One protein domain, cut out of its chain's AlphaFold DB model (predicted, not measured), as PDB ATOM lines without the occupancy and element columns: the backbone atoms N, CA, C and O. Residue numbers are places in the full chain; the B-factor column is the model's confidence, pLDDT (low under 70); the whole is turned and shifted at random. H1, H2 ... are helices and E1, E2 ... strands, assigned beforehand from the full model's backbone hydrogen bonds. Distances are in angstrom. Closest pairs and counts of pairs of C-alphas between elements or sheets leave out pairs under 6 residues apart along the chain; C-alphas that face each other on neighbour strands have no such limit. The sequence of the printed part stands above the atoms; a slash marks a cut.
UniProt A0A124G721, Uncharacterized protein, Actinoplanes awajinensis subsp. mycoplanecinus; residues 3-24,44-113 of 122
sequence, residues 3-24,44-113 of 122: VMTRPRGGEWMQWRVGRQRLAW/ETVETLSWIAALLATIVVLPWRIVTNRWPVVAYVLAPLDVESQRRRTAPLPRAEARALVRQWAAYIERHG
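This is residues 3 to 24 and 44 to 113 of the 122 residues of an uncharacterized protein of Actinoplanes awajinensis subsp. mycoplanecinus (UniProt A0A124G721). A three-stranded sheet has H2 along one face, two layers, while the long helix H1 lies off the sheet and its residues 44 to 49 stick out. The 92 printed residues run E1, E2, H1, E3, H2; the antiparallel sheet has the order E1, E2, E3, and the class is mixed. The flat whole spans 41 by 38 by 15 A and is only just loose, close to compact, with a radius of gyration of the C-alphas of 14.9 A.

E1, residues 3 to 5, and E2, residues 13 to 19, form a hairpin; N 3 and O 15 are 2.9 A apart. E3, residues 73 to 79, is antiparallel to E2, with N 16 and O 76 at 2.8 A. H1, residues 44 to 68, is not on the sheet. H2, residues 95 to 112, is on it at a height of 8.0 A, along E2 at 6 degrees on the local plane; the closest C-alphas are Gly 18 and Val 102, 5.7 A. H1 and H2 are apart. H2 has every O i to N i+4 pair within hydrogen-bond range, H1 18 of 21.

E1 begins at C-alpha 3 (213.654, 250.969, 191.755). H1 is 34.8 A long, with a kink of 36 degrees near residue 60. H2, 25.4 A, ends at C-alpha 112 (211.584, 255.461, 202.182).

Residues 25 to 43 are not printed; C-alphas 24 and 44 are 18.0 A apart. The link E3 to H2 is long. Residues 8 to 10, 44 to 45 and 79 to 86 have pLDDT under 70.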
ATOM      1  N   VAL A   3     214.117 251.331 190.412       83.56
ATOM      2  CA  VAL A   3     213.654 250.969 191.755       83.56
ATOM      3  C   VAL A   3     212.145 251.093 191.739       83.56
ATOM      4  O   VAL A   3     211.627 252.149 191.389       83.56
ATOM      5  N   MET A   4     211.444 250.015 192.061       83.31
ATOM      6  CA  MET A   4     210.007 250.072 192.294       83.31
ATOM      7  C   MET A   4     209.788 250.185 193.788       83.31
ATOM      8  O   MET A   4     210.359 249.421 194.560       83.31
ATOM      9  N   THR A   5     208.993 251.161 194.187       82.69
ATOM     10  CA  THR A   5     208.642 251.370 195.585       82.69
ATOM     11  C   THR A   5     207.178 251.739 195.672       82.69
ATOM     12  O   THR A   5     206.618 252.347 194.758       82.69
ATOM     13  N   ARG A   6     206.548 251.328 196.765       79.56
ATOM     14  CA  ARG A   6     205.182 251.703 197.095       79.56
ATOM     15  C   ARG A   6     205.254 252.580 198.342       79.56
ATOM     16  O   ARG A   6     205.507 252.047 199.425       79.56
ATOM     17  N   PRO A   7     205.093 253.908 198.218       75.50
ATOM     18  CA  PRO A   7     205.081 254.791 199.377       75.50
ATOM     19  C   PRO A   7     203.944 254.405 200.330       75.50
ATOM     20  O   PRO A   7     202.924 253.861 199.901       75.50
ATOM     21  N   ARG A   8     204.081 254.742 201.620       66.44
ATOM     22  CA  ARG A   8     203.111 254.391 202.682       66.44
ATOM     23  C   ARG A   8     201.662 254.832 202.414       66.44
ATOM     24  O   ARG A   8     200.768 254.325 203.078       66.44
ATOM     25  N   GLY A   9     201.430 255.746 201.468       63.19
ATOM     26  CA  GLY A   9     200.117 256.317 201.169       63.19
ATOM     27  C   GLY A   9     199.596 256.133 199.741       63.19
ATOM     28  O   GLY A   9     198.633 256.813 199.405       63.19
ATOM     29  N   GLY A  10     200.188 255.298 198.871       65.12
ATOM     30  CA  GLY A  10     199.736 255.329 197.472       65.12
ATOM     31  C   GLY A  10     200.246 254.275 196.493       65.12
ATOM     32  O   GLY A  10     200.618 253.153 196.855       65.12
ATOM     33  N   GLU A  11     200.144 254.661 195.221       73.69
ATOM     34  CA  GLU A  11     200.405 253.861 194.025       73.69
ATOM     35  C   GLU A  11     201.859 253.391 193.917       73.69
ATOM     36  O   GLU A  11     202.780 253.941 194.523       73.69
ATOM     37  N   TRP A  12     202.070 252.355 193.108       80.12
ATOM     38  CA  TRP A  12     203.410 251.908 192.754       80.12
ATOM     39  C   TRP A  12     204.141 252.990 191.963       80.12
ATOM     40  O   TRP A  12     203.707 253.382 190.882       80.12
ATOM     41  N   MET A  13     205.288 253.421 192.481       81.75
ATOM     42  CA  MET A  13     206.160 254.380 191.819       81.75
ATOM     43  C   MET A  13     207.381 253.672 191.250       81.75
ATOM     44  O   MET A  13     208.109 252.963 191.955       81.75
ATOM     45  N   GLN A  14     207.640 253.898 189.966       84.75
ATOM     46  CA  GLN A  14     208.862 253.437 189.326       84.75
ATOM     47  C   GLN A  14     209.869 254.579 189.280       84.75
ATOM     48  O   GLN A  14     209.647 255.588 188.624       84.75
ATOM     49  N   TRP A  15     211.016 254.401 189.914       84.50
ATOM     50  CA  TRP A  15     212.103 255.367 189.931       84.50
ATOM     51  C   TRP A  15     213.213 254.968 188.979       84.50
ATOM     52  O   TRP A  15     213.607 253.802 188.904       84.50
ATOM     53  N   ARG A  16     213.806 255.958 188.316       85.62
ATOM     54  CA  ARG A  16     215.075 255.816 187.609       85.62
ATOM     55  C   ARG A  16     216.156 256.603 188.319       85.62
ATOM     56  O   ARG A  16     216.148 257.830 188.331       85.62
ATOM     57  N   VAL A  17     217.141 255.871 188.824       86.44
ATOM     58  CA  VAL A  17     218.337 256.418 189.466       86.44
ATOM     59  C   VAL A  17     219.548 256.112 188.599       86.44
ATOM     60  O   VAL A  17     219.798 254.960 188.220       86.44
ATOM     61  N   GLY A  18     220.322 257.129 188.242       87.06
ATOM     62  CA  GLY A  18     221.493 256.913 187.405       87.06
ATOM     63  C   GLY A  18     222.283 258.164 187.084       87.06
ATOM     64  O   GLY A  18     221.928 259.278 187.447       87.06
ATOM     65  N   ARG A  19     223.372 257.963 186.345       87.44
ATOM     66  CA  ARG A  19     224.155 259.061 185.778       87.44
ATOM     67  C   ARG A  19     223.348 259.760 184.692       87.44
ATOM     68  O   ARG A  19     222.792 259.100 183.810       87.44
ATOM     69  N   GLN A  20     223.335 261.082 184.725       84.94
ATOM     70  CA  GLN A  20     222.696 261.871 183.687       84.94
ATOM     71  C   GLN A  20     223.566 261.852 182.425       84.94
ATOM     72  O   GLN A  20     224.716 262.294 182.443       84.94
ATOM     73  N   ARG A  21     223.019 261.332 181.322       81.94
ATOM     74  CA  ARG A  21     223.680 261.363 180.008       81.94
ATOM     75  C   ARG A  21     223.317 262.615 179.220       81.94
ATOM     76  O   ARG A  21     224.202 263.253 178.679       81.94
ATOM     77  N   LEU A  22     222.047 263.010 179.245       81.62
ATOM     78  CA  LEU A  22     221.600 264.241 178.602       81.62
ATOM     79  C   LEU A  22     222.194 265.483 179.286       81.62
ATOM     80  O   LEU A  22     222.426 265.480 180.506       81.62
ATOM     81  N   ALA A  23     222.402 266.553 178.521       79.25
ATOM     82  CA  ALA A  23     222.824 267.855 179.040       79.25
ATOM     83  C   ALA A  23     221.820 268.372 180.085       79.25
ATOM     84  O   ALA A  23     222.175 268.606 181.247       79.25
ATOM     85  N   TRP A  24     220.545 268.376 179.705       77.62
ATOM     86  CA  TRP A  24     219.382 268.438 180.578       77.62
ATOM     87  C   TRP A  24     218.295 267.531 180.003       77.62
ATOM     88  O   TRP A  24     218.326 267.166 178.836       77.62
ATOM     89  N   GLU A  44     203.337 271.495 171.751       61.81
ATOM     90  CA  GLU A  44     204.159 270.424 171.163       61.81
ATOM     91  C   GLU A  44     205.426 270.939 170.484       61.81
ATOM     92  O   GLU A  44     206.480 270.302 170.565       61.81
ATOM     93  N   THR A  45     205.360 272.104 169.840       67.94
ATOM     94  CA  THR A  45     206.511 272.695 169.146       67.94
ATOM     95  C   THR A  45     207.574 273.149 170.141       67.94
ATOM     96  O   THR A  45     208.755 272.865 169.939       67.94
ATOM     97  N   VAL A  46     207.173 273.763 171.259       71.06
ATOM     98  CA  VAL A  46     208.087 274.199 172.329       71.06
ATOM     99  C   VAL A  46     208.720 273.003 173.045       71.06
ATOM    100  O   VAL A  46     209.929 273.010 173.303       71.06
ATOM    101  N   GLU A  47     207.951 271.942 173.325       72.50
ATOM    102  CA  GLU A  47     208.497 270.702 173.895       72.50
ATOM    103  C   GLU A  47     209.505 270.063 172.930       72.50
ATOM    104  O   GLU A  47     210.622 269.722 173.334       72.50
ATOM    105  N   THR A  48     209.159 269.978 171.643       76.44
ATOM    106  CA  THR A  48     210.026 269.413 170.600       76.44
ATOM    107  C   THR A  48     211.315 270.215 170.445       76.44
ATOM    108  O   THR A  48     212.402 269.637 170.456       76.44
ATOM    109  N   LEU A  49     211.231 271.544 170.379       81.38
ATOM    110  CA  LEU A  49     212.398 272.427 170.309       81.38
ATOM    111  C   LEU A  49     213.286 272.292 171.550       81.38
ATOM    112  O   LEU A  49     214.510 272.230 171.426       81.38
ATOM    113  N   SER A  50     212.692 272.177 172.740       79.62
ATOM    114  CA  SER A  50     213.435 271.953 173.986       79.62
ATOM    115  C   SER A  50     214.165 270.607 173.982       79.62
ATOM    116  O   SER A  50     215.321 270.525 174.408       79.62
ATOM    117  N   TRP A  51     213.537 269.555 173.445       79.25
ATOM    118  CA  TRP A  51     214.186 268.260 173.228       79.25
ATOM    119  C   TRP A  51     215.319 268.339 172.211       79.25
ATOM    120  O   TRP A  51     216.404 267.832 172.492       79.25
ATOM    121  N   ILE A  52     215.115 269.007 171.075       86.25
ATOM    122  CA  ILE A  52     216.161 269.205 170.064       86.25
ATOM    123  C   ILE A  52     217.349 269.948 170.680       86.25
ATOM    124  O   ILE A  52     218.480 269.472 170.591       86.25
ATOM    125  N   ALA A  53     217.106 271.053 171.387       85.25
ATOM    126  CA  ALA A  53     218.151 271.799 172.081       85.25
ATOM    127  C   ALA A  53     218.881 270.928 173.120       85.25
ATOM    128  O   ALA A  53     220.113 270.948 173.191       85.25
ATOM    129  N   ALA A  54     218.148 270.107 173.881       84.88
ATOM    130  CA  ALA A  54     218.730 269.189 174.860       84.88
ATOM    131  C   ALA A  54     219.629 268.137 174.204       84.88
ATOM    132  O   ALA A  54     220.693 267.804 174.741       84.88
ATOM    133  N   LEU A  55     219.223 267.613 173.048       87.88
ATOM    134  CA  LEU A  55     220.000 266.654 172.272       87.88
ATOM    135  C   LEU A  55     221.255 267.308 171.692       87.88
ATOM    136  O   LEU A  55     222.346 266.780 171.898       87.88
ATOM    137  N   LEU A  56     221.132 268.488 171.079       90.50
ATOM    138  CA  LEU A  56     222.267 269.244 170.539       90.50
ATOM    139  C   LEU A  56     223.296 269.570 171.623       90.50
ATOM    140  O   LEU A  56     224.482 269.288 171.470       90.50
ATOM    141  N   ALA A  57     222.856 270.066 172.776       87.69
ATOM    142  CA  ALA A  57     223.766 270.319 173.885       87.69
ATOM    143  C   ALA A  57     224.390 269.034 174.448       87.69
ATOM    144  O   ALA A  57     225.517 269.054 174.947       87.69
ATOM    145  N   THR A  58     223.693 267.896 174.363       87.69
ATOM    146  CA  THR A  58     224.258 266.601 174.764       87.69
ATOM    147  C   THR A  58     225.459 266.229 173.898       87.69
ATOM    148  O   THR A  58     226.412 265.672 174.438       87.69
ATOM    149  N   ILE A  59     225.479 266.601 172.613       89.81
ATOM    150  CA  ILE A  59     226.622 266.358 171.715       89.81
ATOM    151  C   ILE A  59     227.898 267.025 172.247       89.81
ATOM    152  O   ILE A  59     228.968 266.437 172.153       89.81
ATOM    153  N   VAL A  60     227.798 268.202 172.875       88.25
ATOM    154  CA  VAL A  60     228.951 268.930 173.443       88.25
ATOM    155  C   VAL A  60     229.270 268.472 174.870       88.25
ATOM    156  O   VAL A  60     230.427 268.291 175.252       88.25
ATOM    157  N   VAL A  61     228.236 268.254 175.683       86.88
ATOM    158  CA  VAL A  61     228.392 267.929 177.106       86.88
ATOM    159  C   VAL A  61     228.876 266.495 177.317       86.88
ATOM    160  O   VAL A  61     229.627 266.246 178.263       86.88
ATOM    161  N   LEU A  62     228.460 265.537 176.483       85.75
ATOM    162  CA  LEU A  62     228.831 264.132 176.662       85.75
ATOM    163  C   LEU A  62     230.349 263.910 176.497       85.75
ATOM    164  O   LEU A  62     230.931 263.328 177.414       85.75
ATOM    165  N   PRO A  63     231.016 264.409 175.433       88.19
ATOM    166  CA  PRO A  63     232.470 264.325 175.298       88.19
ATOM    167  C   PRO A  63     233.196 265.014 176.453       88.19
ATOM    168  O   PRO A  63     234.085 264.419 177.060       88.19
ATOM    169  N   TRP A  64     232.762 266.217 176.845       86.94
ATOM    170  CA  TRP A  64     233.352 266.932 177.979       86.94
ATOM    171  C   TRP A  64     233.250 266.140 179.295       86.94
ATOM    172  O   TRP A  64     234.219 266.063 180.052       86.94
ATOM    173  N   ARG A  65     232.114 265.475 179.564       84.31
ATOM    174  CA  ARG A  65     231.935 264.594 180.740       84.31
ATOM    175  C   ARG A  65     232.775 263.320 180.670       84.31
ATOM    176  O   ARG A  65     233.145 262.779 181.713       84.31
ATOM    177  N   ILE A  66     233.046 262.820 179.466       86.75
ATOM    178  CA  ILE A  66     233.935 261.674 179.259       86.75
ATOM    179  C   ILE A  66     235.374 262.076 179.591       86.75
ATOM    180  O   ILE A  66     236.002 261.388 180.391       86.75
ATOM    181  N   VAL A  67     235.845 263.216 179.075       89.25
ATOM    182  CA  VAL A  67     237.207 263.727 179.314       89.25
ATOM    183  C   VAL A  67     237.419 264.101 180.781       89.25
ATOM    184  O   VAL A  67     238.400 263.694 181.393       89.25
ATOM    185  N   THR A  68     236.478 264.825 181.389       85.44
ATOM    186  CA  THR A  68     236.584 265.235 182.804       85.44
ATOM    187  C   THR A  68     236.251 264.112 183.788       85.44
ATOM    188  O   THR A  68     236.451 264.269 184.990       85.44
ATOM    189  N   ASN A  69     235.709 262.987 183.308       88.25
ATOM    190  CA  ASN A  69     235.206 261.870 184.111       88.25
ATOM    191  C   ASN A  69     234.218 262.288 185.227       88.25
ATOM    192  O   ASN A  69     234.055 261.584 186.231       88.25
ATOM    193  N   ARG A  70     233.532 263.424 185.045       85.56
ATOM    194  CA  ARG A  70     232.561 263.975 185.996       85.56
ATOM    195  C   ARG A  70     231.133 263.759 185.512       85.56
ATOM    196  O   ARG A  70     230.744 264.170 184.420       85.56
ATOM    197  N   TRP A  71     230.327 263.122 186.354       85.25
ATOM    198  CA  TRP A  71     228.970 262.693 186.051       85.25
ATOM    199  C   TRP A  71     228.009 263.142 187.151       85.25
ATOM    200  O   TRP A  71     228.168 262.733 188.299       85.25
ATOM    201  N   PRO A  72     226.979 263.940 186.824       85.81
ATOM    202  CA  PRO A  72     225.910 264.209 187.770       85.81
ATOM    203  C   PRO A  72     225.019 262.972 187.924       85.81
ATOM    204  O   PRO A  72     224.758 262.246 186.953       85.81
ATOM    205  N   VAL A  73     224.540 262.742 189.144       85.62
ATOM    206  CA  VAL A  73     223.572 261.687 189.459       85.62
ATOM    207  C   VAL A  73     222.183 262.300 189.502       85.62
ATOM    208  O   VAL A  73     221.989 263.400 190.016       85.62
ATOM    209  N   VAL A  74     221.220 261.600 188.916       85.19
ATOM    210  CA  VAL A  74     219.817 262.000 188.882       85.19
ATOM    211  C   VAL A  74     218.924 260.867 189.365       85.19
ATOM    212  O   VAL A  74     219.186 259.696 189.077       85.19
ATOM    213  N   ALA A  75     217.862 261.239 190.070       85.81
ATOM    214  CA  ALA A  75     216.743 260.384 190.434       85.81
ATOM    215  C   ALA A  75     215.456 261.075 189.988       85.81
ATOM    216  O   ALA A  75     215.294 262.273 190.214       85.81
ATOM    217  N   TYR A  76     214.580 260.342 189.316       80.69
ATOM    218  CA  TYR A  76     213.263 260.824 188.908       80.69
ATOM    219  C   TYR A  76     212.279 259.665 188.807       80.69
ATOM    220  O   TYR A  76     212.687 258.519 188.590       80.69
ATOM    221  N   VAL A  77     210.995 259.980 188.923       78.25
ATOM    222  CA  VAL A  77     209.892 259.040 188.736       78.25
ATOM    223  C   VAL A  77     209.640 258.849 187.232       78.25
ATOM    224  O   VAL A  77     209.697 259.791 186.446       78.25
ATOM    225  N   LEU A  78     209.473 257.601 186.808       74.62
ATOM    226  CA  LEU A  78     209.077 257.192 185.459       74.62
ATOM    227  C   LEU A  78     207.564 256.991 185.360       74.62
ATOM    228  O   LEU A  78     206.985 257.284 184.319       74.62
ATOM    229  N   ALA A  79     206.956 256.477 186.427       66.31
ATOM    230  CA  ALA A  79     205.530 256.222 186.527       66.31
ATOM    231  C   ALA A  79     205.076 256.457 187.981       66.31
ATOM    232  O   ALA A  79     205.754 255.941 188.878       66.31
ATOM    233  N   PRO A  80     203.971 257.194 188.212       60.78
ATOM    234  CA  PRO A  80     203.155 257.887 187.205       60.78
ATOM    235  C   PRO A  80     203.899 259.061 186.526       60.78
ATOM    236  O   PRO A  80     204.771 259.686 187.127       60.78
ATOM    237  N   LEU A  81     203.590 259.325 185.244       56.91
ATOM    238  CA  LEU A  81     204.295 260.302 184.382       56.91
ATOM    239  C   LEU A  81     204.148 261.770 184.829       56.91
ATOM    240  O   LEU A  81     204.810 262.638 184.266       56.91
ATOM    241  N   ASP A  82     203.292 262.032 185.815       51.97
ATOM    242  CA  ASP A  82     202.886 263.376 186.237       51.97
ATOM    243  C   ASP A  82     203.681 263.907 187.449       51.97
ATOM    244  O   ASP A  82     203.522 265.043 187.889       51.97
ATOM    245  N   VAL A  83     204.595 263.099 188.003       54.59
ATOM    246  CA  VAL A  83     205.347 263.439 189.226       54.59
ATOM    247  C   VAL A  83     206.740 263.981 188.890       54.59
ATOM    248  O   VAL A  83     207.775 263.501 189.361       54.59
ATOM    249  N   GLU A  84     206.792 265.020 188.056       54.81
ATOM    250  CA  GLU A  84     208.048 265.706 187.707       54.81
ATOM    251  C   GLU A  84     208.609 266.516 188.905       54.81
ATOM    252  O   GLU A  84     209.804 266.821 188.966       54.81
ATOM    253  N   SER A  85     207.772 266.785 189.919       55.28
ATOM    254  CA  SER A  85     208.129 267.442 191.190       55.28
ATOM    255  C   SER A  85     209.145 266.659 192.034       55.28
ATOM    256  O   SER A  85     209.812 267.233 192.895       55.28
ATOM    257  N   GLN A  86     209.330 265.364 191.759       62.88
ATOM    258  CA  GLN A  86     210.226 264.483 192.514       62.88
ATOM    259  C   GLN A  86     211.589 264.252 191.841       62.88
ATOM    260  O   GLN A  86     212.335 263.330 192.185       62.88
ATOM    261  N   ARG A  87     211.966 265.110 190.887       73.81
ATOM    262  CA  ARG A  87     213.277 265.045 190.238       73.81
ATOM    263  C   ARG A  87     214.379 265.632 191.123       73.81
ATOM    264  O   ARG A  87     214.358 266.806 191.488       73.81
ATOM    265  N   ARG A  88     215.426 264.845 191.377       79.75
ATOM    266  CA  ARG A  88     216.657 265.287 192.054       79.75
ATOM    267  C   ARG A  88     217.875 265.144 191.154       79.75
ATOM    268  O   ARG A  88     217.981 264.203 190.365       79.75
ATOM    269  N   ARG A  89     218.809 266.086 191.287       81.88
ATOM    270  CA  ARG A  89     220.078 266.135 190.550       81.88
ATOM    271  C   ARG A  89     221.202 266.587 191.478       81.88
ATOM    272  O   ARG A  89     221.045 267.589 192.166       81.88
ATOM    273  N   THR A  90     222.338 265.897 191.444       82.00
ATOM    274  CA  THR A  90     223.567 266.342 192.117       82.00
ATOM    275  C   THR A  90     224.488 267.146 191.204       82.00
ATOM    276  O   THR A  90     224.341 267.159 189.975       82.00
ATOM    277  N   ALA A  91     225.459 267.825 191.819       81.88
ATOM    278  CA  ALA A  91     226.601 268.383 191.109       81.88
ATOM    279  C   ALA A  91     227.400 267.271 190.385       81.88
ATOM    280  O   ALA A  91     227.273 266.092 190.727       81.88
ATOM    281  N   PRO A  92     228.201 267.606 189.360       83.12
ATOM    282  CA  PRO A  92     229.041 266.625 188.679       83.12
ATOM    283  C   PRO A  92     230.067 266.008 189.640       83.12
ATOM    284  O   PRO A  92     230.927 266.715 190.155       83.12
ATOM    285  N   LEU A  93     229.995 264.691 189.839       85.62
ATOM    286  CA  LEU A  93     230.881 263.933 190.729       85.62
ATOM    287  C   LEU A  93     231.816 263.024 189.920       85.62
ATOM    288  O   LEU A  93     231.433 262.588 188.827       85.62
ATOM    289  N   PRO A  94     233.008 262.674 190.428       88.38
ATOM    290  CA  PRO A  94     233.833 261.623 189.843       88.38
ATOM    291  C   PRO A  94     233.034 260.333 189.618       88.38
ATOM    292  O   PRO A  94     232.162 259.962 190.405       88.38
ATOM    293  N   ARG A  95     233.320 259.608 188.533       84.62
ATOM    294  CA  ARG A  95     232.532 258.428 188.125       84.62
ATOM    295  C   ARG A  95     232.392 257.348 189.206       84.62
ATOM    296  O   ARG A  95     231.345 256.698 189.255       84.62
ATOM    297  N   ALA A  96     233.424 257.132 190.022       86.44
ATOM    298  CA  ALA A  96     233.389 256.163 191.116       86.44
ATOM    299  C   ALA A  96     232.379 256.585 192.198       86.44
ATOM    300  O   ALA A  96     231.469 255.819 192.517       86.44
ATOM    301  N   GLU A  97     232.465 257.836 192.652       87.19
ATOM    302  CA  GLU A  97     231.534 258.437 193.613       87.19
ATOM    303  C   GLU A  97     230.107 258.473 193.070       87.19
ATOM    304  O   GLU A  97     229.173 258.057 193.748       87.19
ATOM    305  N   ALA A  98     229.924 258.856 191.804       85.81
ATOM    306  CA  ALA A  98     228.615 258.843 191.160       85.81
ATOM    307  C   ALA A  98     227.991 257.434 191.155       85.81
ATOM    308  O   ALA A  98     226.779 257.286 191.307       85.81
ATOM    309  N   ARG A  99     228.795 256.374 190.987       87.81
ATOM    310  CA  ARG A  99     228.304 254.986 191.024       87.81
ATOM    311  C   ARG A  99     227.928 254.553 192.442       87.81
ATOM    312  O   ARG A  99     226.914 253.872 192.595       87.81
ATOM    313  N   ALA A 100     228.715 254.942 193.443       88.62
ATOM    314  CA  ALA A 100     228.394 254.709 194.848       88.62
ATOM    315  C   ALA A 100     227.097 255.434 195.238       88.62
ATOM    316  O   ALA A 100     226.175 254.810 195.764       88.62
ATOM    317  N   LEU A 101     226.969 256.704 194.851       87.62
ATOM    318  CA  LEU A 101     225.798 257.526 195.128       87.62
ATOM    319  C   LEU A 101     224.531 256.978 194.461       87.62
ATOM    320  O   LEU A 101     223.478 256.953 195.085       87.62
ATOM    321  N   VAL A 102     224.620 256.459 193.229       87.50
ATOM    322  CA  VAL A 102     223.484 255.781 192.573       87.50
ATOM    323  C   VAL A 102     222.972 254.604 193.407       87.50
ATOM    324  O   VAL A 102     221.760 254.433 193.518       87.50
ATOM    325  N   ARG A 103     223.869 253.799 193.992       88.31
ATOM    326  CA  ARG A 103     223.477 252.671 194.854       88.31
ATOM    327  C   ARG A 103     222.869 253.158 196.165       88.31
ATOM    328  O   ARG A 103     221.843 252.637 196.582       88.31
ATOM    329  N   GLN A 104     223.470 254.177 196.774       88.19
ATOM    330  CA  GLN A 104     222.969 254.776 198.009       88.19
ATOM    331  C   GLN A 104     221.567 255.366 197.819       88.19
ATOM    332  O   GLN A 104     220.678 255.116 198.628       88.19
ATOM    333  N   TRP A 105     221.352 256.101 196.728       88.38
ATOM    334  CA  TRP A 105     220.056 256.677 196.377       88.38
ATOM    335  C   TRP A 105     219.018 255.598 196.093       88.38
ATOM    336  O   TRP A 105     217.899 255.702 196.580       88.38
ATOM    337  N   ALA A 106     219.390 254.544 195.363       87.19
ATOM    338  CA  ALA A 106     218.494 253.421 195.118       87.19
ATOM    339  C   ALA A 106     218.054 252.744 196.426       87.19
ATOM    340  O   ALA A 106     216.858 252.602 196.654       87.19
ATOM    341  N   ALA A 107     218.999 252.432 197.318       88.62
ATOM    342  CA  ALA A 107     218.707 251.827 198.618       88.62
ATOM    343  C   ALA A 107     217.941 252.765 199.569       88.62
ATOM    344  O   ALA A 107     217.268 252.311 200.494       88.62
ATOM    345  N   TYR A 108     218.073 254.085 199.407       87.06
ATOM    346  CA  TYR A 108     217.288 255.055 200.168       87.06
ATOM    347  C   TYR A 108     215.836 255.092 199.684       87.06
ATOM    348  O   TYR A 108     214.928 254.978 200.505       87.06
ATOM    349  N   ILE A 109     215.634 255.196 198.366       85.44
ATOM    350  CA  ILE A 109     214.311 255.223 197.720       85.44
ATOM    351  C   ILE A 109     213.559 253.913 197.966       85.44
ATOM    352  O   ILE A 109     212.363 253.929 198.232       85.44
ATOM    353  N   GLU A 110     214.256 252.780 197.933       85.19
ATOM    354  CA  GLU A 110     213.675 251.476 198.260       85.19
ATOM    355  C   GLU A 110     213.128 251.434 199.696       85.19
ATOM    356  O   GLU A 110     212.053 250.895 199.929       85.19
ATOM    357  N   ARG A 111     213.825 252.070 200.648       84.38
ATOM    358  CA  ARG A 111     213.425 252.094 202.065       84.38
ATOM    359  C   ARG A 111     212.361 253.136 202.404       84.38
ATOM    360  O   ARG A 111     211.523 252.873 203.259       84.38
ATOM    361  N   HIS A 112     212.411 254.312 201.782       82.06
ATOM    362  CA  HIS A 112     211.584 255.461 202.182       82.06
ATOM    363  C   HIS A 112     210.517 255.839 201.152       82.06
ATOM    364  O   HIS A 112     209.618 256.605 201.473       82.06
ATOM    365  N   GLY A 113     210.597 255.326 199.922       75.69
ATOM    366  CA  GLY A 113     209.684 255.704 198.838       75.69
ATOM    367  C   GLY A 113     209.927 257.102 198.266       75.69
ATOM    368  O   GLY A 113     209.190 257.537 197.388       75.69
TER     369      GLY A 113